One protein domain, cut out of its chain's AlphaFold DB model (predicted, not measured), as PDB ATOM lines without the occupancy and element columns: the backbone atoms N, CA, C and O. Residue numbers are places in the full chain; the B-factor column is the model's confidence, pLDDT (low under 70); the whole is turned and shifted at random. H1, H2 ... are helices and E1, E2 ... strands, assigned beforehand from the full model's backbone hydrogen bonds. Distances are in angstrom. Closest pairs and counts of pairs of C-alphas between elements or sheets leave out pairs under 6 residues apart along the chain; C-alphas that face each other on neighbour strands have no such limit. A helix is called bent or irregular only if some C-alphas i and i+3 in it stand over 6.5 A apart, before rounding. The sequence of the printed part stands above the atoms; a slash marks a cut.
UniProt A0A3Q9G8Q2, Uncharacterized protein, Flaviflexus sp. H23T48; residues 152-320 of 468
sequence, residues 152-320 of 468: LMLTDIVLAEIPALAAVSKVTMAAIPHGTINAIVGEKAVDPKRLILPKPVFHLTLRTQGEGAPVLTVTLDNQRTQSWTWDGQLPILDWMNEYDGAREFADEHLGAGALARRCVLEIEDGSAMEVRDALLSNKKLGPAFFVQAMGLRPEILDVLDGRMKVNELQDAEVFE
ATOM      1  N   LEU A 152     -24.191  25.456 -52.170       94.12
ATOM      2  CA  LEU A 152     -23.851  25.540 -50.753       94.12
ATOM      3  C   LEU A 152     -24.495  24.355 -50.045       94.12
ATOM      4  O   LEU A 152     -25.667  24.059 -50.273       94.12
ATOM      5  N   MET A 153     -23.744  23.724 -49.159       92.62
ATOM      6  CA  MET A 153     -24.170  22.617 -48.327       92.62
ATOM      7  C   MET A 153     -23.824  22.911 -46.869       92.62
ATOM      8  O   MET A 153     -22.689  23.246 -46.559       92.62
ATOM      9  N   LEU A 154     -24.795  22.768 -45.976       92.06
ATOM     10  CA  LEU A 154     -24.613  22.799 -44.529       92.06
ATOM     11  C   LEU A 154     -24.887  21.399 -44.000       92.06
ATOM     12  O   LEU A 154     -25.975  20.860 -44.211       92.06
ATOM     13  N   THR A 155     -23.886  20.779 -43.382       89.38
ATOM     14  CA  THR A 155     -23.948  19.350 -43.070       89.38
ATOM     15  C   THR A 155     -23.052  18.957 -41.904       89.38
ATOM     16  O   THR A 155     -22.029  19.592 -41.646       89.38
ATOM     17  N   ASP A 156     -23.431  17.880 -41.224       84.88
ATOM     18  CA  ASP A 156     -22.691  17.240 -40.133       84.88
ATOM     19  C   ASP A 156     -21.512  16.361 -40.603       84.88
ATOM     20  O   ASP A 156     -20.873  15.694 -39.791       84.88
ATOM     21  N   ILE A 157     -21.186  16.371 -41.902       83.38
ATOM     22  CA  ILE A 157     -19.964  15.750 -42.434       83.38
ATOM     23  C   ILE A 157     -18.750  16.427 -41.806       83.38
ATOM     24  O   ILE A 157     -18.615  17.652 -41.856       83.38
ATOM     25  N   VAL A 158     -17.838  15.632 -41.247       82.19
ATOM     26  CA  VAL A 158     -16.623  16.174 -40.631       82.19
ATOM     27  C   VAL A 158     -15.630  16.633 -41.695       82.19
ATOM     28  O   VAL A 158     -15.550  16.081 -42.793       82.19
ATOM     29  N   LEU A 159     -14.799  17.613 -41.350       84.25
ATOM     30  CA  LEU A 159     -13.831  18.207 -42.273       84.25
ATOM     31  C   LEU A 159     -12.874  17.164 -42.884       84.25
ATOM     32  O   LEU A 159     -12.554  17.246 -44.068       84.25
ATOM     33  N   ALA A 160     -12.478  16.140 -42.118       80.75
ATOM     34  CA  ALA A 160     -11.630  15.044 -42.595       80.75
ATOM     35  C   ALA A 160     -12.249  14.198 -43.729       80.75
ATOM     36  O   ALA A 160     -11.516  13.544 -44.473       80.75
ATOM     37  N   GLU A 161     -13.572  14.213 -43.909       80.19
ATOM     38  CA  GLU A 161     -14.255  13.445 -44.958       80.19
ATOM     39  C   GLU A 161     -14.357  14.207 -46.291       80.19
ATOM     40  O   GLU A 161     -14.509  13.584 -47.350       80.19
ATOM     41  N   ILE A 162     -14.204  15.535 -46.263       84.06
ATOM     42  CA  ILE A 162     -14.357  16.425 -47.425       84.06
ATOM     43  C   ILE A 162     -13.304  16.179 -48.522       84.06
ATOM     44  O   ILE A 162     -13.699  16.104 -49.689       84.06
ATOM     45  N   PRO A 163     -12.000  15.959 -48.234       82.50
ATOM     46  CA  PRO A 163     -11.019  15.643 -49.279       82.50
ATOM     47  C   PRO A 163     -11.406  14.424 -50.121       82.50
ATOM     48  O   PRO A 163     -11.205  14.395 -51.338       82.50
ATOM     49  N   ALA A 164     -11.965  13.397 -49.476       76.69
ATOM     50  CA  ALA A 164     -12.421  12.194 -50.154       76.69
ATOM     51  C   ALA A 164     -13.693  12.461 -50.967       76.69
ATOM     52  O   ALA A 164     -13.777  12.010 -52.110       76.69
ATOM     53  N   LEU A 165     -14.637  13.241 -50.428       79.31
ATOM     54  CA  LEU A 165     -15.819  13.681 -51.170       79.31
ATOM     55  C   LEU A 165     -15.431  14.450 -52.443       79.31
ATOM     56  O   LEU A 165     -15.928  14.126 -53.523       79.31
ATOM     57  N   ALA A 166     -14.501  15.402 -52.346       82.88
ATOM     58  CA  ALA A 166     -13.991  16.179 -53.478       82.88
ATOM     59  C   ALA A 166     -13.311  15.283 -54.533       82.88
ATOM     60  O   ALA A 166     -13.536  15.430 -55.736       82.88
ATOM     61  N   ALA A 167     -12.527  14.290 -54.096       78.88
ATOM     62  CA  ALA A 167     -11.852  13.354 -54.995       78.88
ATOM     63  C   ALA A 167     -12.813  12.391 -55.715       78.88
ATOM     64  O   ALA A 167     -12.614  12.103 -56.898       78.88
ATOM     65  N   VAL A 168     -13.841  11.882 -55.026       76.12
ATOM     66  CA  VAL A 168     -14.826  10.953 -55.614       76.12
ATOM     67  C   VAL A 168     -15.776  11.692 -56.553       76.12
ATOM     68  O   VAL A 168     -15.995  11.234 -57.674       76.12
ATOM     69  N   SER A 169     -16.298  12.843 -56.123       77.00
ATOM     70  CA  SER A 169     -17.183  13.681 -56.946       77.00
ATOM     71  C   SER A 169     -16.448  14.361 -58.102       77.00
ATOM     72  O   SER A 169     -17.077  14.709 -59.098       77.00
ATOM     73  N   LYS A 170     -15.120  14.521 -57.998       84.12
ATOM     74  CA  LYS A 170     -14.303  15.341 -58.907       84.12
ATOM     75  C   LYS A 170     -14.846  16.766 -58.992       84.12
ATOM     76  O   LYS A 170     -14.952  17.338 -60.074       84.12
ATOM     77  N   VAL A 171     -15.189  17.328 -57.839       87.50
ATOM     78  CA  VAL A 171     -15.654  18.708 -57.692       87.50
ATOM     79  C   VAL A 171     -14.734  19.403 -56.700       87.50
ATOM     80  O   VAL A 171     -14.426  18.850 -55.647       87.50
ATOM     81  N   THR A 172     -14.273  20.601 -57.051       91.12
ATOM     82  CA  THR A 172     -13.522  21.447 -56.119       91.12
ATOM     83  C   THR A 172     -14.482  21.969 -55.061       91.12
ATOM     84  O   THR A 172     -15.558  22.473 -55.399       91.12
ATOM     85  N   MET A 173     -14.103  21.847 -53.793       91.94
ATOM     86  CA  MET A 173     -14.944  22.236 -52.662       91.94
ATOM     87  C   MET A 173     -14.180  23.157 -51.724       91.94
ATOM     88  O   MET A 173     -13.008  22.915 -51.459       91.94
ATOM     89  N   ALA A 174     -14.842  24.176 -51.196       93.44
ATOM     90  CA  ALA A 174     -14.348  24.975 -50.085       93.44
ATOM     91  C   ALA A 174     -15.152  24.632 -48.833       93.44
ATOM     92  O   ALA A 174     -16.379  24.631 -48.888       93.44
ATOM     93  N   ALA A 175     -14.481  24.346 -47.723       92.56
ATOM     94  CA  ALA A 175     -15.122  24.084 -46.442       92.56
ATOM     95  C   ALA A 175     -14.822  25.206 -45.451       92.56
ATOM     96  O   ALA A 175     -13.684  25.656 -45.327       92.56
ATOM     97  N   ILE A 176     -15.852  25.633 -44.732       90.75
ATOM     98  CA  ILE A 176     -15.779  26.641 -43.681       90.75
ATOM     99  C   ILE A 176     -16.408  26.013 -42.430       90.75
ATOM    100  O   ILE A 176     -17.592  25.656 -42.474       90.75
ATOM    101  N   PRO A 177     -15.650  25.845 -41.331       87.19
ATOM    102  CA  PRO A 177     -16.215  25.422 -40.054       87.19
ATOM    103  C   PRO A 177     -17.321  26.383 -39.605       87.19
ATOM    104  O   PRO A 177     -17.146  27.600 -39.662       87.19
ATOM    105  N   HIS A 178     -18.463  25.846 -39.181       85.94
ATOM    106  CA  HIS A 178     -19.628  26.642 -38.803       85.94
ATOM    107  C   HIS A 178     -20.342  26.015 -37.598       85.94
ATOM    108  O   HIS A 178     -21.289  25.239 -37.733       85.94
ATOM    109  N   GLY A 179     -19.849  26.336 -36.400       81.19
ATOM    110  CA  GLY A 179     -20.327  25.741 -35.152       81.19
ATOM    111  C   GLY A 179     -20.066  24.233 -35.113       81.19
ATOM    112  O   GLY A 179     -18.928  23.781 -35.235       81.19
ATOM    113  N   THR A 180     -21.129  23.450 -34.952       78.62
ATOM    114  CA  THR A 180     -21.113  21.977 -34.918       78.62
ATOM    115  C   THR A 180     -21.143  21.328 -36.305       78.62
ATOM    116  O   THR A 180     -20.943  20.116 -36.409       78.62
ATOM    117  N   ILE A 181     -21.377  22.109 -37.362       88.31
ATOM    118  CA  ILE A 181     -21.485  21.643 -38.748       88.31
ATOM    119  C   ILE A 181     -20.438  22.315 -39.646       88.31
ATOM    120  O   ILE A 181     -19.713  23.221 -39.234       88.31
ATOM    121  N   ASN A 182     -20.351  21.877 -40.901       89.19
ATOM    122  CA  ASN A 182     -19.493  22.499 -41.907       89.19
ATOM    123  C   ASN A 182     -20.326  23.111 -43.037       89.19
ATOM    124  O   ASN A 182     -21.250  22.480 -43.559       89.19
ATOM    125  N   ALA A 183     -19.959  24.331 -43.436       92.31
ATOM    126  CA  ALA A 183     -20.444  24.974 -44.649       92.31
ATOM    127  C   ALA A 183     -19.511  24.631 -45.811       92.31
ATOM    128  O   ALA A 183     -18.358  25.054 -45.848       92.31
ATOM    129  N   ILE A 184     -20.008  23.844 -46.757       93.00
ATOM    130  CA  ILE A 184     -19.268  23.345 -47.913       93.00
ATOM    131  C   ILE A 184     -19.825  24.013 -49.167       93.00
ATOM    132  O   ILE A 184     -21.012  23.903 -49.459       93.00
ATOM    133  N   VAL A 185     -18.973  24.691 -49.927       94.12
ATOM    134  CA  VAL A 185     -19.327  25.304 -51.209       94.12
ATOM    135  C   VAL A 185     -18.635  24.538 -52.325       94.12
ATOM    136  O   VAL A 185     -17.407  24.511 -52.397       94.12
ATOM    137  N   GLY A 186     -19.417  23.887 -53.181       92.19
ATOM    138  CA  GLY A 186     -18.921  23.152 -54.343       92.19
ATOM    139  C   GLY A 186     -19.089  23.947 -55.634       92.19
ATOM    140  O   GLY A 186     -20.077  24.660 -55.800       92.19
ATOM    141  N   GLU A 187     -18.162  23.778 -56.584       90.62
ATOM    142  CA  GLU A 187     -18.310  24.338 -57.943       90.62
ATOM    143  C   GLU A 187     -19.520  23.753 -58.690       90.62
ATOM    144  O   GLU A 187     -20.029  24.371 -59.624       90.62
ATOM    145  N   LYS A 188     -19.964  22.558 -58.286       88.12
ATOM    146  CA  LYS A 188     -21.100  21.823 -58.846       88.12
ATOM    147  C   LYS A 188     -21.907  21.174 -57.729       88.12
ATOM    148  O   LYS A 188     -21.369  20.916 -56.649       88.12
ATOM    149  N   ALA A 189     -23.167  20.854 -58.007       83.62
ATOM    150  CA  ALA A 189     -23.998  20.098 -57.086       83.62
ATOM    151  C   ALA A 189     -23.456  18.674 -56.890       83.62
ATOM    152  O   ALA A 189     -23.054  17.994 -57.834       83.62
ATOM    153  N   VAL A 190     -23.455  18.227 -55.637       80.19
ATOM    154  CA  VAL A 190     -22.983  16.904 -55.225       80.19
ATOM    155  C   VAL A 190     -24.000  16.323 -54.254       80.19
ATOM    156  O   VAL A 190     -24.453  17.027 -53.357       80.19
ATOM    157  N   ASP A 191     -24.353  15.048 -54.427       75.75
ATOM    158  CA  ASP A 191     -25.206  14.328 -53.482       75.75
ATOM    159  C   ASP A 191     -24.338  13.533 -52.494       75.75
ATOM    160  O   ASP A 191     -23.842  12.449 -52.828       75.75
ATOM    161  N   PRO A 192     -24.134  14.032 -51.263       67.31
ATOM    162  CA  PRO A 192     -23.296  13.344 -50.296       67.31
ATOM    163  C   PRO A 192     -23.918  12.034 -49.808       67.31
ATOM    164  O   PRO A 192     -23.171  11.131 -49.431       67.31
ATOM    165  N   LYS A 193     -25.249  11.859 -49.860       68.31
ATOM    166  CA  LYS A 193     -25.910  10.626 -49.386       68.31
ATOM    167  C   LYS A 193     -25.519   9.410 -50.219       68.31
ATOM    168  O   LYS A 193     -25.535   8.284 -49.715       68.31
ATOM    169  N   ARG A 194     -25.196   9.641 -51.493       66.50
ATOM    170  CA  ARG A 194     -24.721   8.622 -52.436       66.50
ATOM    171  C   ARG A 194     -23.215   8.430 -52.405       66.50
ATOM    172  O   ARG A 194     -22.743   7.469 -53.004       66.50
ATOM    173  N   LEU A 195     -22.469   9.334 -51.770       63.03
ATOM    174  CA  LEU A 195     -21.009   9.413 -51.873       63.03
ATOM    175  C   LEU A 195     -20.286   9.176 -50.547       63.03
ATOM    176  O   LEU A 195     -19.089   8.888 -50.565       63.03
ATOM    177  N   ILE A 196     -20.989   9.260 -49.416       65.06
ATOM    178  CA  ILE A 196     -20.411   9.125 -48.078       65.06
ATOM    179  C   ILE A 196     -21.198   8.117 -47.242       65.06
ATOM    180  O   ILE A 196     -22.423   8.018 -47.311       65.06
ATOM    181  N   LEU A 197     -20.453   7.353 -46.448       57.34
ATOM    182  CA  LEU A 197     -20.953   6.557 -45.334       57.34
ATOM    183  C   LEU A 197     -20.215   7.015 -44.060       57.34
ATOM    184  O   LEU A 197     -19.067   7.390 -44.189       57.34
ATOM    185  N   PRO A 198     -20.796   6.989 -42.849       62.00
ATOM    186  CA  PRO A 198     -22.235   6.968 -42.617       62.00
ATOM    187  C   PRO A 198     -22.919   8.140 -43.339       62.00
ATOM    188  O   PRO A 198     -22.284   9.133 -43.680       62.00
ATOM    189  N   LYS A 199     -24.210   7.988 -43.644       72.69
ATOM    190  CA  LYS A 199     -24.960   9.072 -44.285       72.69
ATOM    191  C   LYS A 199     -25.049  10.259 -43.315       72.69
ATOM    192  O   LYS A 199     -25.236  10.008 -42.122       72.69
ATOM    193  N   PRO A 200     -24.950  11.505 -43.813       76.31
ATOM    194  CA  PRO A 200     -25.143  12.682 -42.977       76.31
ATOM    195  C   PRO A 200     -26.535  12.662 -42.349       76.31
ATOM    196  O   PRO A 200     -27.518  12.332 -43.029       76.31
ATOM    197  N   VAL A 201     -26.618  13.006 -41.064       81.75
ATOM    198  CA  VAL A 201     -27.894  13.088 -40.349       81.75
ATOM    199  C   VAL A 201     -28.612  14.381 -40.693       81.75
ATOM    200  O   VAL A 201     -29.836  14.387 -40.830       81.75
ATOM    201  N   PHE A 202     -27.856  15.459 -40.885       85.88
ATOM    202  CA  PHE A 202     -28.372  16.761 -41.273       85.88
ATOM    203  C   PHE A 202     -27.685  17.235 -42.545       85.88
ATOM    204  O   PHE A 202     -26.460  17.264 -42.664       85.88
ATOM    205  N   HIS A 203     -28.499  17.610 -43.524       87.38
ATOM    206  CA  HIS A 203     -27.999  18.072 -44.803       87.38
ATOM    207  C   HIS A 203     -28.957  19.088 -45.413       87.38
ATOM    208  O   HIS A 203     -30.066  18.748 -45.840       87.38
ATOM    209  N   LEU A 204     -28.502  20.331 -45.471       92.00
ATOM    210  CA  LEU A 204     -29.195  21.446 -46.088       92.00
ATOM    211  C   LEU A 204     -28.412  21.906 -47.308       92.00
ATOM    212  O   LEU A 204     -27.199  22.071 -47.225       92.00
ATOM    213  N   THR A 205     -29.089  22.135 -48.429       93.12
ATOM    214  CA  THR A 205     -28.453  22.671 -49.634       93.12
ATOM    215  C   THR A 205     -29.150  23.907 -50.152       93.12
ATOM    216  O   THR A 205     -30.374  23.968 -50.173       93.12
ATOM    217  N   LEU A 206     -28.367  24.877 -50.611       94.25
ATOM    218  CA  LEU A 206     -28.856  26.082 -51.263       94.25
ATOM    219  C   LEU A 206     -28.237  26.203 -52.651       94.25
ATOM    220  O   LEU A 206     -27.013  26.199 -52.810       94.25
ATOM    221  N   ARG A 207     -29.106  26.384 -53.642       91.56
ATOM    222  CA  ARG A 207     -28.753  26.668 -55.030       91.56
ATOM    223  C   ARG A 207     -29.430  27.962 -55.467       91.56
ATOM    224  O   ARG A 207     -30.651  28.072 -55.366       91.56
ATOM    225  N   THR A 208     -28.665  28.916 -55.999       90.69
ATOM    226  CA  THR A 208     -29.214  30.167 -56.567       90.69
ATOM    227  C   THR A 208     -29.260  30.163 -58.094       90.69
ATOM    228  O   THR A 208     -30.073  30.876 -58.679       90.69
ATOM    229  N   GLN A 209     -28.440  29.328 -58.743       83.44
ATOM    230  CA  GLN A 209     -28.323  29.230 -60.200       83.44
ATOM    231  C   GLN A 209     -28.751  27.878 -60.764       83.44
ATOM    232  O   GLN A 209     -28.748  26.869 -60.069       83.44
ATOM    233  N   GLY A 210     -29.099  27.847 -62.050       77.62
ATOM    234  CA  GLY A 210     -29.575  26.670 -62.781       77.62
ATOM    235  C   GLY A 210     -30.979  26.896 -63.335       77.62
ATOM    236  O   GLY A 210     -31.438  28.033 -63.430       77.62
ATOM    237  N   GLU A 211     -31.666  25.821 -63.708       70.44
ATOM    238  CA  GLU A 211     -33.051  25.919 -64.170       70.44
ATOM    239  C   GLU A 211     -33.993  26.209 -62.981       70.44
ATOM    240  O   GLU A 211     -33.832  25.643 -61.890       70.44
ATOM    241  N   GLY A 212     -34.938  27.137 -63.178       77.50
ATOM    242  CA  GLY A 212     -35.939  27.532 -62.178       77.50
ATOM    243  C   GLY A 212     -35.517  28.639 -61.197       77.50
ATOM    244  O   GLY A 212     -34.537  29.355 -61.398       77.50
ATOM    245  N   ALA A 213     -36.323  28.825 -60.148       83.69
ATOM    246  CA  ALA A 213     -36.038  29.731 -59.034       83.69
ATOM    247  C   ALA A 213     -34.947  29.156 -58.104       83.69
ATOM    248  O   ALA A 213     -34.655  27.961 -58.181       83.69
ATOM    249  N   PRO A 214     -34.348  29.969 -57.208       90.81
ATOM    250  CA  PRO A 214     -33.474  29.455 -56.160       90.81
ATOM    251  C   PRO A 214     -34.175  28.368 -55.347       90.81
ATOM    252  O   PRO A 214     -35.351  28.516 -55.001       90.81
ATOM    253  N   VAL A 215     -33.444  27.300 -55.040       92.19
ATOM    254  CA  VAL A 215     -33.969  26.143 -54.314       92.19
ATOM    255  C   VAL A 215     -33.147  25.932 -53.056       92.19
ATOM    256  O   VAL A 215     -31.923  25.796 -53.115       92.19
ATOM    257  N   LEU A 216     -33.842  25.881 -51.927       93.62
ATOM    258  CA  LEU A 216     -33.314  25.417 -50.654       93.62
ATOM    259  C   LEU A 216     -33.884  24.030 -50.388       93.62
ATOM    260  O   LEU A 216     -35.094  23.841 -50.485       93.62
ATOM    261  N   THR A 217     -33.043  23.068 -50.028       91.31
ATOM    262  CA  THR A 217     -33.514  21.768 -49.551       91.31
ATOM    263  C   THR A 217     -32.973  21.473 -48.167       91.31
ATOM    264  O   THR A 217     -31.847  21.841 -47.848       91.31
ATOM    265  N   VAL A 218     -33.772  20.806 -47.339       90.44
ATOM    266  CA  VAL A 218     -33.378  20.354 -46.003       90.44
ATOM    267  C   VAL A 218     -33.750  18.890 -45.859       90.44
ATOM    268  O   VAL A 218     -34.921  18.508 -45.954       90.44
ATOM    269  N   THR A 219     -32.749  18.058 -45.602       85.75
ATOM    270  CA  THR A 219     -32.927  16.654 -45.242       85.75
ATOM    271  C   THR A 219     -32.458  16.426 -43.812       85.75
ATOM    272  O   THR A 219     -31.389  16.881 -43.418       85.75
ATOM    273  N   LEU A 220     -33.265  15.678 -43.066       82.12
ATOM    274  CA  LEU A 220     -32.889  15.049 -41.804       82.12
ATOM    275  C   LEU A 220     -32.936  13.528 -41.997       82.12
ATOM    276  O   LEU A 220     -33.773  13.051 -42.772       82.12
ATOM    277  N   ASP A 221     -32.084  12.771 -41.309       71.19
ATOM    278  CA  ASP A 221     -32.075  11.307 -41.399       71.19
ATOM    279  C   ASP A 221     -33.469  10.719 -41.146       71.19
ATOM    280  O   ASP A 221     -34.209  11.158 -40.259       71.19
ATOM    281  N   ASN A 222     -33.839   9.722 -41.949       64.38
ATOM    282  CA  ASN A 222     -35.154   9.074 -41.935       64.38
ATOM    283  C   ASN A 222     -36.357  10.031 -42.091       64.38
ATOM    284  O   ASN A 222     -37.494   9.662 -41.777       64.38
ATOM    285  N   GLN A 223     -36.142  11.254 -42.586       71.81
ATOM    286  CA  GLN A 223     -37.204  12.192 -42.937       71.81
ATOM    287  C   GLN A 223     -37.153  12.544 -44.422       71.81
ATOM    288  O   GLN A 223     -36.094  12.616 -45.041       71.81
ATOM    289  N   ARG A 224     -38.330  12.819 -44.991       72.94
ATOM    290  CA  ARG A 224     -38.446  13.300 -46.368       72.94
ATOM    291  C   ARG A 224     -37.715  14.639 -46.509       72.94
ATOM    292  O   ARG A 224     -37.848  15.511 -45.637       72.94
ATOM    293  N   THR A 225     -36.971  14.782 -47.604       83.25
ATOM    294  CA  THR A 225     -36.377  16.052 -48.030       83.25
ATOM    295  C   THR A 225     -37.490  17.075 -48.212       83.25
ATOM    296  O   THR A 225     -38.463  16.810 -48.918       83.25
ATOM    297  N   GLN A 226     -37.365  18.223 -47.558       85.69
ATOM    298  CA  GLN A 226     -38.218  19.373 -47.833       85.69
ATOM    299  C   GLN A 226     -37.490  20.309 -48.774       85.69
ATOM    300  O   GLN A 226     -36.311  20.581 -48.565       85.69
ATOM    301  N   SER A 227     -38.206  20.797 -49.776       88.81
ATOM    302  CA  SER A 227     -37.697  21.749 -50.752       88.81
ATOM    303  C   SER A 227     -38.494  23.037 -50.649       88.81
ATOM    304  O   SER A 227     -39.697  23.013 -50.395       88.81
ATOM    305  N   TRP A 228     -37.823  24.158 -50.859       92.00
ATOM    306  CA  TRP A 228     -38.418  25.481 -50.865       92.00
ATOM    307  C   TRP A 228     -37.925  26.261 -52.058       92.00
ATOM    308  O   TRP A 228     -36.716  26.363 -52.289       92.00
ATOM    309  N   THR A 229     -38.875  26.835 -52.780       89.56
ATOM    310  CA  THR A 229     -38.605  27.826 -53.807       89.56
ATOM    311  C   THR A 229     -39.143  29.169 -53.332       89.56
ATOM    312  O   THR A 229     -40.201  29.263 -52.710       89.56
ATOM    313  N   TRP A 230     -38.422  30.248 -53.625       90.62
ATOM    314  CA  TRP A 230     -38.867  31.613 -53.309       90.62
ATOM    315  C   TRP A 230     -39.970  32.117 -54.264       90.62
ATOM    316  O   TRP A 230     -40.090  33.319 -54.521       90.62
ATOM    317  N   ASP A 231     -40.779  31.208 -54.809       83.38
ATOM    318  CA  ASP A 231     -41.933  31.532 -55.657       83.38
ATOM    319  C   ASP A 231     -43.164  31.941 -54.836       83.38
ATOM    320  O   ASP A 231     -44.165  32.398 -55.388       83.38
ATOM    321  N   GLY A 232     -43.052  31.857 -53.511       78.88
ATOM    322  CA  GLY A 232     -44.033  32.347 -52.557       78.88
ATOM    323  C   GLY A 232     -44.648  31.219 -51.744       78.88
ATOM    324  O   GLY A 232     -44.877  30.114 -52.231       78.88
ATOM    325  N   GLN A 233     -44.934  31.523 -50.483       89.94
ATOM    326  CA  GLN A 233     -45.606  30.597 -49.586       89.94
ATOM    327  C   GLN A 233     -47.068  30.407 -49.998       89.94
ATOM    328  O   GLN A 233     -47.736  31.358 -50.409       89.94
ATOM    329  N   LEU A 234     -47.585  29.193 -49.813       92.31
ATOM    330  CA  LEU A 234     -49.018  28.939 -49.894       92.31
ATOM    331  C   LEU A 234     -49.779  29.816 -48.877       92.31
ATOM    332  O   LEU A 234     -49.372  29.901 -47.705       92.31
ATOM    333  N   PRO A 235     -50.873  30.479 -49.287       93.94
ATOM    334  CA  PRO A 235     -51.677  31.265 -48.366       93.94
ATOM    335  C   PRO A 235     -52.369  30.342 -47.360       93.94
ATOM    336  O   PRO A 235     -52.620  29.169 -47.635       93.94
ATOM    337  N   ILE A 236     -52.654  30.868 -46.171       95.06
ATOM    338  CA  ILE A 236     -53.542  30.188 -45.221       95.06
ATOM    339  C   ILE A 236     -54.970  30.168 -45.773       95.06
ATOM    340  O   ILE A 236     -55.338  31.036 -46.563       95.06
ATOM    341  N   LEU A 237     -55.766  29.188 -45.349       94.56
ATOM    342  CA  LEU A 237     -57.172  29.100 -45.739       94.56
ATOM    343  C   LEU A 237     -57.990  30.262 -45.164       94.56
ATOM    344  O   LEU A 237     -57.719  30.733 -44.057       94.56
ATOM    345  N   ASP A 238     -59.025  30.691 -45.887       94.12
ATOM    346  CA  ASP A 238     -59.749  31.927 -45.564       94.12
ATOM    347  C   ASP A 238     -60.403  31.876 -44.181       94.12
ATOM    348  O   ASP A 238     -60.312  32.838 -43.416       94.12
ATOM    349  N   TRP A 239     -60.978  30.724 -43.825       93.81
ATOM    350  CA  TRP A 239     -61.633  30.503 -42.535       93.81
ATOM    351  C   TRP A 239     -60.668  30.636 -41.346       93.81
ATOM    352  O   TRP A 239     -61.084  30.988 -40.243       93.81
ATOM    353  N   MET A 240     -59.367  30.397 -41.553       95.31
ATOM    354  CA  MET A 240     -58.357  30.490 -40.495       95.31
ATOM    355  C   MET A 240     -58.080  31.939 -40.088       95.31
ATOM    356  O   MET A 240     -57.576  32.169 -38.991       95.31
ATOM    357  N   ASN A 241     -58.425  32.924 -40.928       92.94
ATOM    358  CA  ASN A 241     -58.217  34.341 -40.611       92.94
ATOM    359  C   ASN A 241     -59.014  34.813 -39.390       92.94
ATOM    360  O   ASN A 241     -58.645  35.814 -38.773       92.94
ATOM    361  N   GLU A 242     -60.079  34.095 -39.041       91.50
ATOM    362  CA  GLU A 242     -60.939  34.386 -37.895       91.50
ATOM    363  C   GLU A 242     -60.357  33.885 -36.561       91.50
ATOM    364  O   GLU A 242     -60.848  34.269 -35.500       91.50
ATOM    365  N   TYR A 243     -59.297  33.062 -36.592       94.38
ATOM    366  CA  TYR A 243     -58.756  32.380 -35.413       94.38
ATOM    367  C   TYR A 243     -57.251  32.626 -35.251       94.38
ATOM    368  O   TYR A 243     -56.432  32.088 -35.998       94.38
ATOM    369  N   ASP A 244     -56.862  33.373 -34.215       92.75
ATOM    370  CA  ASP A 244     -55.452  33.692 -33.936       92.75
ATOM    371  C   ASP A 244     -54.585  32.436 -33.778       92.75
ATOM    372  O   ASP A 244     -53.553  32.321 -34.435       92.75
ATOM    373  N   GLY A 245     -55.055  31.443 -33.014       92.38
ATOM    374  CA  GLY A 245     -54.330  30.183 -32.816       92.38
ATOM    375  C   GLY A 245     -54.095  29.395 -34.111       92.38
ATOM    376  O   GLY A 245     -53.054  28.761 -34.263       92.38
ATOM    377  N   ALA A 246     -55.013  29.476 -35.082       94.44
ATOM    378  CA  ALA A 246     -54.836  28.851 -36.394       94.44
ATOM    379  C   ALA A 246     -53.754  29.560 -37.219       94.44
ATOM    380  O   ALA A 246     -52.935  28.897 -37.862       94.44
ATOM    381  N   ARG A 247     -53.731  30.900 -37.183       94.38
ATOM    382  CA  ARG A 247     -52.727  31.712 -37.886       94.38
ATOM    383  C   ARG A 247     -51.337  31.524 -37.302       94.38
ATOM    384  O   ARG A 247     -50.413  31.217 -38.048       94.38
ATOM    385  N   GLU A 248     -51.208  31.639 -35.982       93.81
ATOM    386  CA  GLU A 248     -49.939  31.437 -35.276       93.81
ATOM    387  C   GLU A 248     -49.383  30.038 -35.552       93.81
ATOM    388  O   GLU A 248     -48.225  29.893 -35.949       93.81
ATOM    389  N   PHE A 249     -50.233  29.010 -35.466       95.19
ATOM    390  CA  PHE A 249     -49.844  27.644 -35.796       95.19
ATOM    391  C   PHE A 249     -49.365  27.502 -37.244       95.19
ATOM    392  O   PHE A 249     -48.328  26.888 -37.496       95.19
ATOM    393  N   ALA A 250     -50.100  28.057 -38.209       94.69
ATOM    394  CA  ALA A 250     -49.734  27.968 -39.619       94.69
ATOM    395  C   ALA A 250     -48.469  28.767 -39.956       94.69
ATOM    396  O   ALA A 250     -47.755  28.423 -40.899       94.69
ATOM    397  N   ASP A 251     -48.182  29.845 -39.235       92.88
ATOM    398  CA  ASP A 251     -46.947  30.616 -39.380       92.88
ATOM    399  C   ASP A 251     -45.740  29.926 -38.746       92.88
ATOM    400  O   ASP A 251     -44.618  30.110 -39.227       92.88
ATOM    401  N   GLU A 252     -45.971  29.130 -37.704       91.25
ATOM    402  CA  GLU A 252     -44.942  28.422 -36.947       91.25
ATOM    403  C   GLU A 252     -44.603  27.038 -37.522       91.25
ATOM    404  O   GLU A 252     -43.428  26.665 -37.592       91.25
ATOM    405  N   HIS A 253     -45.622  26.271 -37.916       92.19
ATOM    406  CA  HIS A 253     -45.525  24.840 -38.219       92.19
ATOM    407  C   HIS A 253     -45.810  24.474 -39.680       92.19
ATOM    408  O   HIS A 253     -45.674  23.299 -40.031       92.19
ATOM    409  N   LEU A 254     -46.152  25.448 -40.531       93.44
ATOM    410  CA  LEU A 254     -46.326  25.265 -41.977       93.44
ATOM    411  C   LEU A 254     -45.424  26.222 -42.779       93.44
ATOM    412  O   LEU A 254     -44.933  27.233 -42.262       93.44
ATOM    413  N   GLY A 255     -45.192  25.883 -44.047       92.69
ATOM    414  CA  GLY A 255     -44.341  26.572 -45.013       92.69
ATOM    415  C   GLY A 255     -43.021  27.090 -44.440       92.69
ATOM    416  O   GLY A 255     -42.233  26.331 -43.873       92.69
ATOM    417  N   ALA A 256     -42.778  28.398 -44.579       94.06
ATOM    418  CA  ALA A 256     -41.504  29.020 -44.226       94.06
ATOM    419  C   ALA A 256     -41.122  28.828 -42.748       94.06
ATOM    420  O   ALA A 256     -39.949  28.622 -42.447       94.06
ATOM    421  N   GLY A 257     -42.086  28.856 -41.819       92.94
ATOM    422  CA  GLY A 257     -41.801  28.679 -40.390       92.94
ATOM    423  C   GLY A 257     -41.355  27.263 -40.045       92.94
ATOM    424  O   GLY A 257     -40.377  27.078 -39.314       92.94
ATOM    425  N   ALA A 258     -42.015  26.264 -40.636       91.31
ATOM    426  CA  ALA A 258     -41.643  24.865 -40.459       91.31
ATOM    427  C   ALA A 258     -40.232  24.592 -40.981       91.31
ATOM    428  O   ALA A 258     -39.425  23.948 -40.305       91.31
ATOM    429  N   LEU A 259     -39.931  25.110 -42.174       91.88
ATOM    430  CA  LEU A 259     -38.627  24.944 -42.797       91.88
ATOM    431  C   LEU A 259     -37.536  25.672 -42.012       91.88
ATOM    432  O   LEU A 259     -36.500  25.077 -41.736       91.88
ATOM    433  N   ALA A 260     -37.784  26.912 -41.583       93.31
ATOM    434  CA  ALA A 260     -36.817  27.696 -40.825       93.31
ATOM    435  C   ALA A 260     -36.378  26.999 -39.531       93.31
ATOM    436  O   ALA A 260     -35.186  26.933 -39.240       93.31
ATOM    437  N   ARG A 261     -37.322  26.397 -38.797       90.06
ATOM    438  CA  ARG A 261     -37.018  25.599 -37.594       90.06
ATOM    439  C   ARG A 261     -36.164  24.379 -37.897       90.06
ATOM    440  O   ARG A 261     -35.329  24.008 -37.080       90.06
ATOM    441  N   ARG A 262     -36.376  23.748 -39.054       89.19
ATOM    442  CA  ARG A 262     -35.546  22.624 -39.496       89.19
ATOM    443  C   ARG A 262     -34.151  23.081 -39.909       89.19
ATOM    444  O   ARG A 262     -33.203  22.373 -39.596       89.19
ATOM    445  N   CYS A 263     -34.015  24.233 -40.567       90.00
ATOM    446  CA  CYS A 263     -32.718  24.774 -40.986       90.00
ATOM    447  C   CYS A 263     -31.776  25.021 -39.807       90.00
ATOM    448  O   CYS A 263     -30.589  24.743 -39.918       90.00
ATOM    449  N   VAL A 264     -32.303  25.525 -38.690       89.06
ATOM    450  CA  VAL A 264     -31.490  25.891 -37.518       89.06
ATOM    451  C   VAL A 264     -31.400  24.782 -36.466       89.06
ATOM    452  O   VAL A 264     -30.899  25.014 -35.375       89.06
ATOM    453  N   LEU A 265     -31.896  23.575 -36.763       84.12
ATOM    454  CA  LEU A 265     -32.008  22.500 -35.770       84.12
ATOM    455  C   LEU A 265     -30.643  22.053 -35.222       84.12
ATOM    456  O   LEU A 265     -30.540  21.754 -34.038       84.12
ATOM    457  N   GLU A 266     -29.620  22.045 -36.078       80.31
ATOM    458  CA  GLU A 266     -28.241  21.658 -35.745       80.31
ATOM    459  C   GLU A 266     -27.287  22.864 -35.662       80.31
ATOM    460  O   GLU A 266     -26.076  22.682 -35.617       80.31
ATOM    461  N   ILE A 267     -27.803  24.100 -35.678       80.75
ATOM    462  CA  ILE A 267     -26.985  25.321 -35.756       80.75
ATOM    463  C   ILE A 267     -27.153  26.120 -34.471       80.75
ATOM    464  O   ILE A 267     -28.239  26.623 -34.193       80.75
ATOM    465  N   GLU A 268     -26.071  26.260 -33.703       71.44
ATOM    466  CA  GLU A 268     -26.106  26.897 -32.378       71.44
ATOM    467  C   GLU A 268     -26.502  28.383 -32.433       71.44
ATOM    468  O   GLU A 268     -27.310  28.826 -31.616       71.44
ATOM    469  N   ASP A 269     -26.014  29.128 -33.429       71.62
ATOM    470  CA  ASP A 269     -26.262  30.572 -33.582       71.62
ATOM    471  C   ASP A 269     -27.410  30.907 -34.560       71.62
ATOM    472  O   ASP A 269     -27.635  32.068 -34.906       71.62
ATOM    473  N   GLY A 270     -28.150  29.900 -35.036       77.19
ATOM    474  CA  GLY A 270     -29.182  30.077 -36.055       77.19
ATOM    475  C   GLY A 270     -30.487  30.657 -35.500       77.19
ATOM    476  O   GLY A 270     -31.117  30.083 -34.610       77.19
ATOM    477  N   SER A 271     -30.975  31.754 -36.085       87.81
ATOM    478  CA  SER A 271     -32.281  32.328 -35.736       87.81
ATOM    479  C   SER A 271     -33.383  31.827 -36.672       87.81
ATOM    480  O   SER A 271     -33.491  32.258 -37.819       87.81
ATOM    481  N   ALA A 272     -34.275  30.959 -36.174       90.50
ATOM    482  CA  ALA A 272     -35.434  30.488 -36.950       90.50
ATOM    483  C   ALA A 272     -36.333  31.643 -37.433       90.50
ATOM    484  O   ALA A 272     -36.981  31.537 -38.472       90.50
ATOM    485  N   MET A 273     -36.382  32.749 -36.686       92.38
ATOM    486  CA  MET A 273     -37.153  33.931 -37.068       92.38
ATOM    487  C   MET A 273     -36.522  34.640 -38.271       92.38
ATOM    488  O   MET A 273     -37.211  34.892 -39.255       92.38
ATOM    489  N   GLU A 274     -35.211  34.886 -38.237       94.31
ATOM    490  CA  GLU A 274     -34.499  35.535 -39.348       94.31
ATOM    491  C   GLU A 274     -34.489  34.654 -40.598       94.31
ATOM    492  O   GLU A 274     -34.699  35.142 -41.710       94.31
ATOM    493  N   VAL A 275     -34.329  33.338 -40.424       95.06
ATOM    494  CA  VAL A 275     -34.435  32.383 -41.529       95.06
ATOM    495  C   VAL A 275     -35.840  32.418 -42.129       95.06
ATOM    496  O   VAL A 275     -35.974  32.460 -43.350       95.06
ATOM    497  N   ARG A 276     -36.901  32.459 -41.312       95.31
ATOM    498  CA  ARG A 276     -38.279  32.587 -41.815       95.31
ATOM    499  C   ARG A 276     -38.464  33.874 -42.623       95.31
ATOM    500  O   ARG A 276     -39.025  33.814 -43.717       95.31
ATOM    501  N   ASP A 277     -37.967  35.005 -42.135       94.94
ATOM    502  CA  ASP A 277     -38.062  36.290 -42.841       94.94
ATOM    503  C   ASP A 277     -37.285  36.274 -44.171       94.94
ATOM    504  O   ASP A 277     -37.747  36.804 -45.190       94.94
ATOM    505  N   ALA A 278     -36.141  35.586 -44.208       95.38
ATOM    506  CA  ALA A 278     -35.390  35.351 -45.436       95.38
ATOM    507  C   ALA A 278     -36.157  34.475 -46.442       95.38
ATOM    508  O   ALA A 278     -36.177  34.781 -47.637       95.38
ATOM    509  N   LEU A 279     -36.824  33.412 -45.983       95.06
ATOM    510  CA  LEU A 279     -37.641  32.528 -46.829       95.06
ATOM    511  C   LEU A 279     -38.875  33.236 -47.407       95.06
ATOM    512  O   LEU A 279     -39.281  32.941 -48.529       95.06
ATOM    513  N   LEU A 280     -39.442  34.182 -46.654       94.50
ATOM    514  CA  LEU A 280     -40.588  35.008 -47.052       94.50
ATOM    515  C   LEU A 280     -40.221  36.196 -47.951       94.50
ATOM    516  O   LEU A 280     -41.099  36.864 -48.501       94.50
ATOM    517  N   SER A 281     -38.931  36.486 -48.093       93.88
ATOM    518  CA  SER A 281     -38.457  37.581 -48.931       93.88
ATOM    519  C   SER A 281     -38.616  37.275 -50.423       93.88
ATOM    520  O   SER A 281     -38.923  36.165 -50.844       93.88
ATOM    521  N   ASN A 282     -38.400  38.275 -51.278       90.06
ATOM    522  CA  ASN A 282     -38.474  38.053 -52.722       90.06
ATOM    523  C   ASN A 282     -37.339  37.134 -53.213       90.06
ATOM    524  O   ASN A 282     -36.228  37.185 -52.690       90.06
ATOM    525  N   LYS A 283     -37.570  36.393 -54.304       89.81
ATOM    526  CA  LYS A 283     -36.598  35.444 -54.881       89.81
ATOM    527  C   LYS A 283     -35.213  35.981 -55.240       89.81
ATOM    528  O   LYS A 283     -34.305  35.185 -55.428       89.81
ATOM    529  N   LYS A 284     -35.036  37.299 -55.375       88.62
ATOM    530  CA  LYS A 284     -33.720  37.891 -55.668       88.62
ATOM    531  C   LYS A 284     -32.903  38.136 -54.403       88.62
ATOM    532  O   LYS A 284     -31.693  37.976 -54.438       88.62
ATOM    533  N   LEU A 285     -33.551  38.557 -53.315       91.19
ATOM    534  CA  LEU A 285     -32.879  38.898 -52.053       91.19
ATOM    535  C   LEU A 285     -32.951  37.776 -51.014       91.19
ATOM    536  O   LEU A 285     -32.104  37.710 -50.134       91.19
ATOM    537  N   GLY A 286     -33.940  36.892 -51.126       93.00
ATOM    538  CA  GLY A 286     -34.197  35.813 -50.181       93.00
ATOM    539  C   GLY A 286     -32.995  34.908 -49.919       93.00
ATOM    540  O   GLY A 286     -32.641  34.748 -48.753       93.00
ATOM    541  N   PRO A 287     -32.288  34.402 -50.951       94.31
ATOM    542  CA  PRO A 287     -31.060  33.638 -50.738       94.31
ATOM    543  C   PRO A 287     -29.980  34.427 -49.991       94.31
ATOM    544  O   PRO A 287     -29.280  33.864 -49.155       94.31
ATOM    545  N   ALA A 288     -29.873  35.734 -50.246       94.06
ATOM    546  CA  ALA A 288     -28.884  36.574 -49.586       94.06
ATOM    547  C   ALA A 288     -29.185  36.769 -48.098       94.06
ATOM    548  O   ALA A 288     -28.307  36.582 -47.255       94.06
ATOM    549  N   PHE A 289     -30.442  37.072 -47.773       95.00
ATOM    550  CA  PHE A 289     -30.896  37.137 -46.387       95.00
ATOM    551  C   PHE A 289     -30.805  35.782 -45.693       95.00
ATOM    552  O   PHE A 289     -30.510  35.739 -44.507       95.00
ATOM    553  N   PHE A 290     -30.997  34.680 -46.420       94.88
ATOM    554  CA  PHE A 290     -30.858  33.341 -45.864       94.88
ATOM    555  C   PHE A 290     -29.404  33.065 -45.476       94.88
ATOM    556  O   PHE A 290     -29.152  32.692 -44.339       94.88
ATOM    557  N   VAL A 291     -28.440  33.310 -46.369       93.38
ATOM    558  CA  VAL A 291     -27.005  33.164 -46.052       93.38
ATOM    559  C   VAL A 291     -26.635  34.007 -44.828       93.38
ATOM    560  O   VAL A 291     -25.988  33.500 -43.915       93.38
ATOM    561  N   GLN A 292     -27.123  35.246 -44.751       92.06
ATOM    562  CA  GLN A 292     -26.902  36.110 -43.592       92.06
ATOM    563  C   GLN A 292     -27.543  35.565 -42.299       92.06
ATOM    564  O   GLN A 292     -26.881  35.547 -41.265       92.06
ATOM    565  N   ALA A 293     -28.798  35.109 -42.350       92.44
ATOM    566  CA  ALA A 293     -29.531  34.558 -41.201       92.44
ATOM    567  C   ALA A 293     -28.917  33.252 -40.671       92.44
ATOM    568  O   ALA A 293     -29.076  32.907 -39.504       92.44
ATOM    569  N   MET A 294     -28.198  32.531 -41.532       90.88
ATOM    570  CA  MET A 294     -27.421  31.348 -41.166       90.88
ATOM    571  C   MET A 294     -26.025  31.712 -40.635       90.88
ATOM    572  O   MET A 294     -25.191  30.832 -40.492       90.88
ATOM    573  N   GLY A 295     -25.722  32.995 -40.395       89.38
ATOM    574  CA  GLY A 295     -24.414  33.441 -39.902       89.38
ATOM    575  C   GLY A 295     -23.267  33.214 -40.891       89.38
ATOM    576  O   GLY A 295     -22.098  33.214 -40.506       89.38
ATOM    577  N   LEU A 296     -23.585  32.994 -42.168       90.19
ATOM    578  CA  LEU A 296     -22.600  32.758 -43.209       90.19
ATOM    579  C   LEU A 296     -22.175  34.070 -43.863       90.19
ATOM    580  O   LEU A 296     -22.905  35.062 -43.912       90.19
ATOM    581  N   ARG A 297     -20.963  34.059 -44.410       88.75
ATOM    582  CA  ARG A 297     -20.383  35.230 -45.057       88.75
ATOM    583  C   ARG A 297     -21.006  35.497 -46.437       88.75
ATOM    584  O   ARG A 297     -21.307  34.545 -47.164       88.75
ATOM    585  N   PRO A 298     -21.170  36.771 -46.831       90.12
ATOM    586  CA  PRO A 298     -21.830  37.137 -48.083       90.12
ATOM    587  C   PRO A 298     -21.067  36.684 -49.337       90.12
ATOM    588  O   PRO A 298     -21.701  36.456 -50.363       90.12
ATOM    589  N   GLU A 299     -19.748  36.482 -49.268       92.56
ATOM    590  CA  GLU A 299     -18.917  36.012 -50.388       92.56
ATOM    591  C   GLU A 299     -19.361  34.633 -50.901       92.56
ATOM    592  O   GLU A 299     -19.186  34.321 -52.078       92.56
ATOM    593  N   ILE A 300     -20.007  33.818 -50.053       93.06
ATOM    594  CA  ILE A 300     -20.600  32.545 -50.482       93.06
ATOM    595  C   ILE A 300     -21.634  32.784 -51.587       93.06
ATOM    596  O   ILE A 300     -21.672  32.030 -52.554       93.06
ATOM    597  N   LEU A 301     -22.432  33.852 -51.502       93.25
ATOM    598  CA  LEU A 301     -23.409  34.189 -52.542       93.25
ATOM    599  C   LEU A 301     -22.737  34.587 -53.847       93.25
ATOM    600  O   LEU A 301     -23.255  34.270 -54.911       93.25
ATOM    601  N   ASP A 302     -21.589  35.261 -53.782       93.38
ATOM    602  CA  ASP A 302     -20.839  35.602 -54.986       93.38
ATOM    603  C   ASP A 302     -20.354  34.332 -55.696       93.38
ATOM    604  O   ASP A 302     -20.378  34.281 -56.925       93.38
ATOM    605  N   VAL A 303     -19.999  33.280 -54.949       93.62
ATOM    606  CA  VAL A 303     -19.693  31.962 -55.528       93.62
ATOM    607  C   VAL A 303     -20.943  31.283 -56.085       93.62
ATOM    608  O   VAL A 303     -20.914  30.803 -57.218       93.62
ATOM    609  N   LEU A 304     -22.054  31.275 -55.338       92.94
ATOM    610  CA  LEU A 304     -23.316  30.673 -55.793       92.94
ATOM    611  C   LEU A 304     -23.856  31.336 -57.065       92.94
ATOM    612  O   LEU A 304     -24.368  30.659 -57.952       92.94
ATOM    613  N   ASP A 305     -23.661  32.646 -57.185       91.12
ATOM    614  CA  ASP A 305     -24.033  33.436 -58.354       91.12
ATOM    615  C   ASP A 305     -22.959  33.434 -59.461       91.12
ATOM    616  O   ASP A 305     -23.072  34.187 -60.435       91.12
ATOM    617  N   GLY A 306     -21.904  32.623 -59.339       89.25
ATOM    618  CA  GLY A 306     -20.845  32.498 -60.345       89.25
ATOM    619  C   GLY A 306     -20.013  33.772 -60.561       89.25
ATOM    620  O   GLY A 306     -19.340  33.910 -61.584       89.25
ATOM    621  N   ARG A 307     -20.072  34.721 -59.622       91.06
ATOM    622  CA  ARG A 307     -19.311  35.982 -59.615       91.06
ATOM    623  C   ARG A 307     -17.916  35.820 -59.004       91.06
ATOM    624  O   ARG A 307     -17.047  36.642 -59.280       91.06
ATOM    625  N   MET A 308     -17.710  34.768 -58.216       92.56
ATOM    626  CA  MET A 308     -16.453  34.400 -57.564       92.56
ATOM    627  C   MET A 308     -16.201  32.900 -57.738       92.56
ATOM    628  O   MET A 308     -17.146  32.116 -57.857       92.56
ATOM    629  N   LYS A 309     -14.936  32.475 -57.758       91.25
ATOM    630  CA  LYS A 309     -14.610  31.041 -57.749       91.25
ATOM    631  C   LYS A 309     -14.479  30.501 -56.329       91.25
ATOM    632  O   LYS A 309     -14.081  31.213 -55.416       91.25
ATOM    633  N   VAL A 310     -14.722  29.203 -56.158       90.19
ATOM    634  CA  VAL A 310     -14.619  28.508 -54.860       90.19
ATOM    635  C   VAL A 310     -13.249  28.711 -54.195       90.19
ATOM    636  O   VAL A 310     -13.162  28.897 -52.988       90.19
ATOM    637  N   ASN A 311     -12.177  28.732 -54.984       89.81
ATOM    638  CA  ASN A 311     -10.800  28.921 -54.523       89.81
ATOM    639  C   ASN A 311     -10.424  30.372 -54.173       89.81
ATOM    640  O   ASN A 311      -9.328  30.608 -53.670       89.81
ATOM    641  N   GLU A 312     -11.311  31.336 -54.419       89.88
ATOM    642  CA  GLU A 312     -11.130  32.743 -54.044       89.88
ATOM    643  C   GLU A 312     -11.762  33.073 -52.678       89.88
ATOM    644  O   GLU A 312     -11.547  34.170 -52.158       89.88
ATOM    645  N   LEU A 313     -12.499  32.130 -52.067       88.12
ATOM    646  CA  LEU A 313     -13.066  32.287 -50.726       88.12
ATOM    647  C   LEU A 313     -11.949  32.393 -49.677       88.12
ATOM    648  O   LEU A 313     -11.196  31.449 -49.437       88.12
ATOM    649  N   GLN A 314     -11.862  33.554 -49.030       77.50
ATOM    650  CA  GLN A 314     -10.917  33.803 -47.936       77.50
ATOM    651  C   GLN A 314     -11.275  32.927 -46.731       77.50
ATOM    652  O   GLN A 314     -12.445  32.644 -46.526       77.50
ATOM    653  N   ASP A 315     -10.307  32.476 -45.936       74.31
ATOM    654  CA  ASP A 315     -10.511  31.649 -44.723       74.31
ATOM    655  C   ASP A 315     -11.286  30.332 -44.921       74.31
ATOM    656  O   ASP A 315     -11.717  29.711 -43.951       74.31
ATOM    657  N   ALA A 316     -11.490  29.902 -46.167       86.31
ATOM    658  CA  ALA A 316     -12.056  28.601 -46.475       86.31
ATOM    659  C   ALA A 316     -10.941  27.607 -46.806       86.31
ATOM    660  O   ALA A 316      -9.951  27.943 -47.470       86.31
ATOM    661  N   GLU A 317     -11.120  26.362 -46.377       87.69
ATOM    662  CA  GLU A 317     -10.228  25.281 -46.766       87.69
ATOM    663  C   GLU A 317     -10.649  24.710 -48.108       87.69
ATOM    664  O   GLU A 317     -11.724  24.128 -48.247       87.69
ATOM    665  N   VAL A 318      -9.797  24.907 -49.110       89.81
ATOM    666  CA  VAL A 318     -10.074  24.517 -50.489       89.81
ATOM    667  C   VAL A 318      -9.501  23.131 -50.753       89.81
ATOM    668  O   VAL A 318      -8.290  22.913 -50.729       89.81
ATOM    669  N   PHE A 319     -10.385  22.202 -51.081       87.38
ATOM    670  CA  PHE A 319     -10.070  20.846 -51.490       87.38
ATOM    671  C   PHE A 319     -10.229  20.726 -53.003       87.38
ATOM    672  O   PHE A 319     -11.331  20.602 -53.542       87.38
ATOM    673  N   GLU A 320      -9.097  20.783 -53.701       84.00
ATOM    674  CA  GLU A 320      -9.041  20.559 -55.142       84.00
ATOM    675  C   GLU A 320      -9.341  19.105 -55.511       84.00
ATOM    676  O   GLU A 320      -9.142  18.171 -54.727       84.00
TER     677      GLU A 320
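This is residues 152 to 320 of the 468 residues of an uncharacterized protein of Flaviflexus sp. H23T48 (UniProt A0A3Q9G8Q2). A twisted wall of seven antiparallel strands has helices over both faces: H1 covers the part made by E3, E2 and E7 on one face, while H4, H6 and H7 are over the opposite face and H5 packs on H4 and H6. Beyond the E6 edge an arm reaches away, with H3 leading out from H4, H2 at the tip, and residues 230 to 237 joining E6 to H2. The printed part has 169 residues, with seven named helices and seven named strands in the order E1 H1 E2 E3 E4 E5 E6 H2 H3 H4 H5 H6 H7 E7; the class is mixed, and the sheet's order is E6 E5 E4 E1 E3 E2 E7. The whole is compact, with a radius of gyration of the C-alphas of 16.6 A, and elongated in outline, spanning 56 by 34 by 29 A.

The sheet's edge strands are E6, residues 226 to 229, and E7, residues 317 to 319; from E6 the inner strands are E5, residues 215 to 220, E4, residues 202 to 207, E1, residues 152 to 155, E3, residues 181 to 186, and E2, residues 173 to 178. E4, E5 and E6 form a meander, each strand the antiparallel neighbour of the one before. Within hydrogen-bond range are N 218 and O 226 in the hairpin E5 and E6, 2.8 A, N 205 and O 217 in the hairpin E4 and E5, 2.8 A, N 154 and O 204 between E1 and E4, 2.8 A, N 153 and O 184 between E1 and E3, 2.8 A, N 176 and O 183 in the hairpin E2 and E3, 2.8 A, and N 319 and O 173 between E7 and E2, 2.7 A. H1, residues 159 to 169, is on the sheet at a height of 9.1 A, over E2 and along the strands. E1, H1 and E2 form a split strand-helix-strand unit, two strands running the same way with E3 between them in the sheet; its crossover is right-handed. On the opposite face are H4, residues 255 to 263, at a height of 9.2 A, H6, residues 286 to 293, at 10.0 A, and H7, residues 299 to 304, at 8.5 A; helices on both faces make three layers. H5, residues 272 to 280, is not on the sheet. It touches H4 at a steep tilt of 46 degrees, opposite ways, the closest C-alphas being those of Ala 260 and Ala 272, 5.0 A apart. H5 and H6 are a helical hairpin at a shallow tilt of 13 degrees, with the C-alphas of Ala 278 and Gly 286 closest, 4.9 A apart. H3, residues 244 to 253, and H4 only just touch, only at the corner, with 3 pairs of C-alphas within 8 A, the closest being Asp 251 and Gly 257, 5.6 A. H2, residues 238 to 242, is apart from H4. Every O i to N i+4 pair is within hydrogen-bond range in H3, H4, H5, H6 and H7; in H1 it is 5 of 7, and in H2 0 of 1, beside 2 of 2 O i to N i+3 pairs.

E1 begins at C-alpha 152, (-23.851, 25.540, -50.753). E4 measures 17.0 A from first to last C-alpha, E5 16.8 A, E3 15.9 A and E2 15.3 A. H1 measures 15.7 A and is only just irregular, C-alphas 160 and 163 being 6.7 A apart. H3 measures 14.0 A. H2 ends at C-alpha 242, (-60.939, 34.386, -37.895), and E7 at C-alpha 319, (-10.070, 20.846, -51.490).

The two C-alphas farthest apart are those of Glu 242 and Glu 320, 56.4 A. The printed part has no cut. The long links are E3 to E4, residues 187 to 201, and H7 to E7, residues 305 to 316. The mean pLDDT of the printed part is 87.1; residues 192 to 198 and residue 222 are under 70.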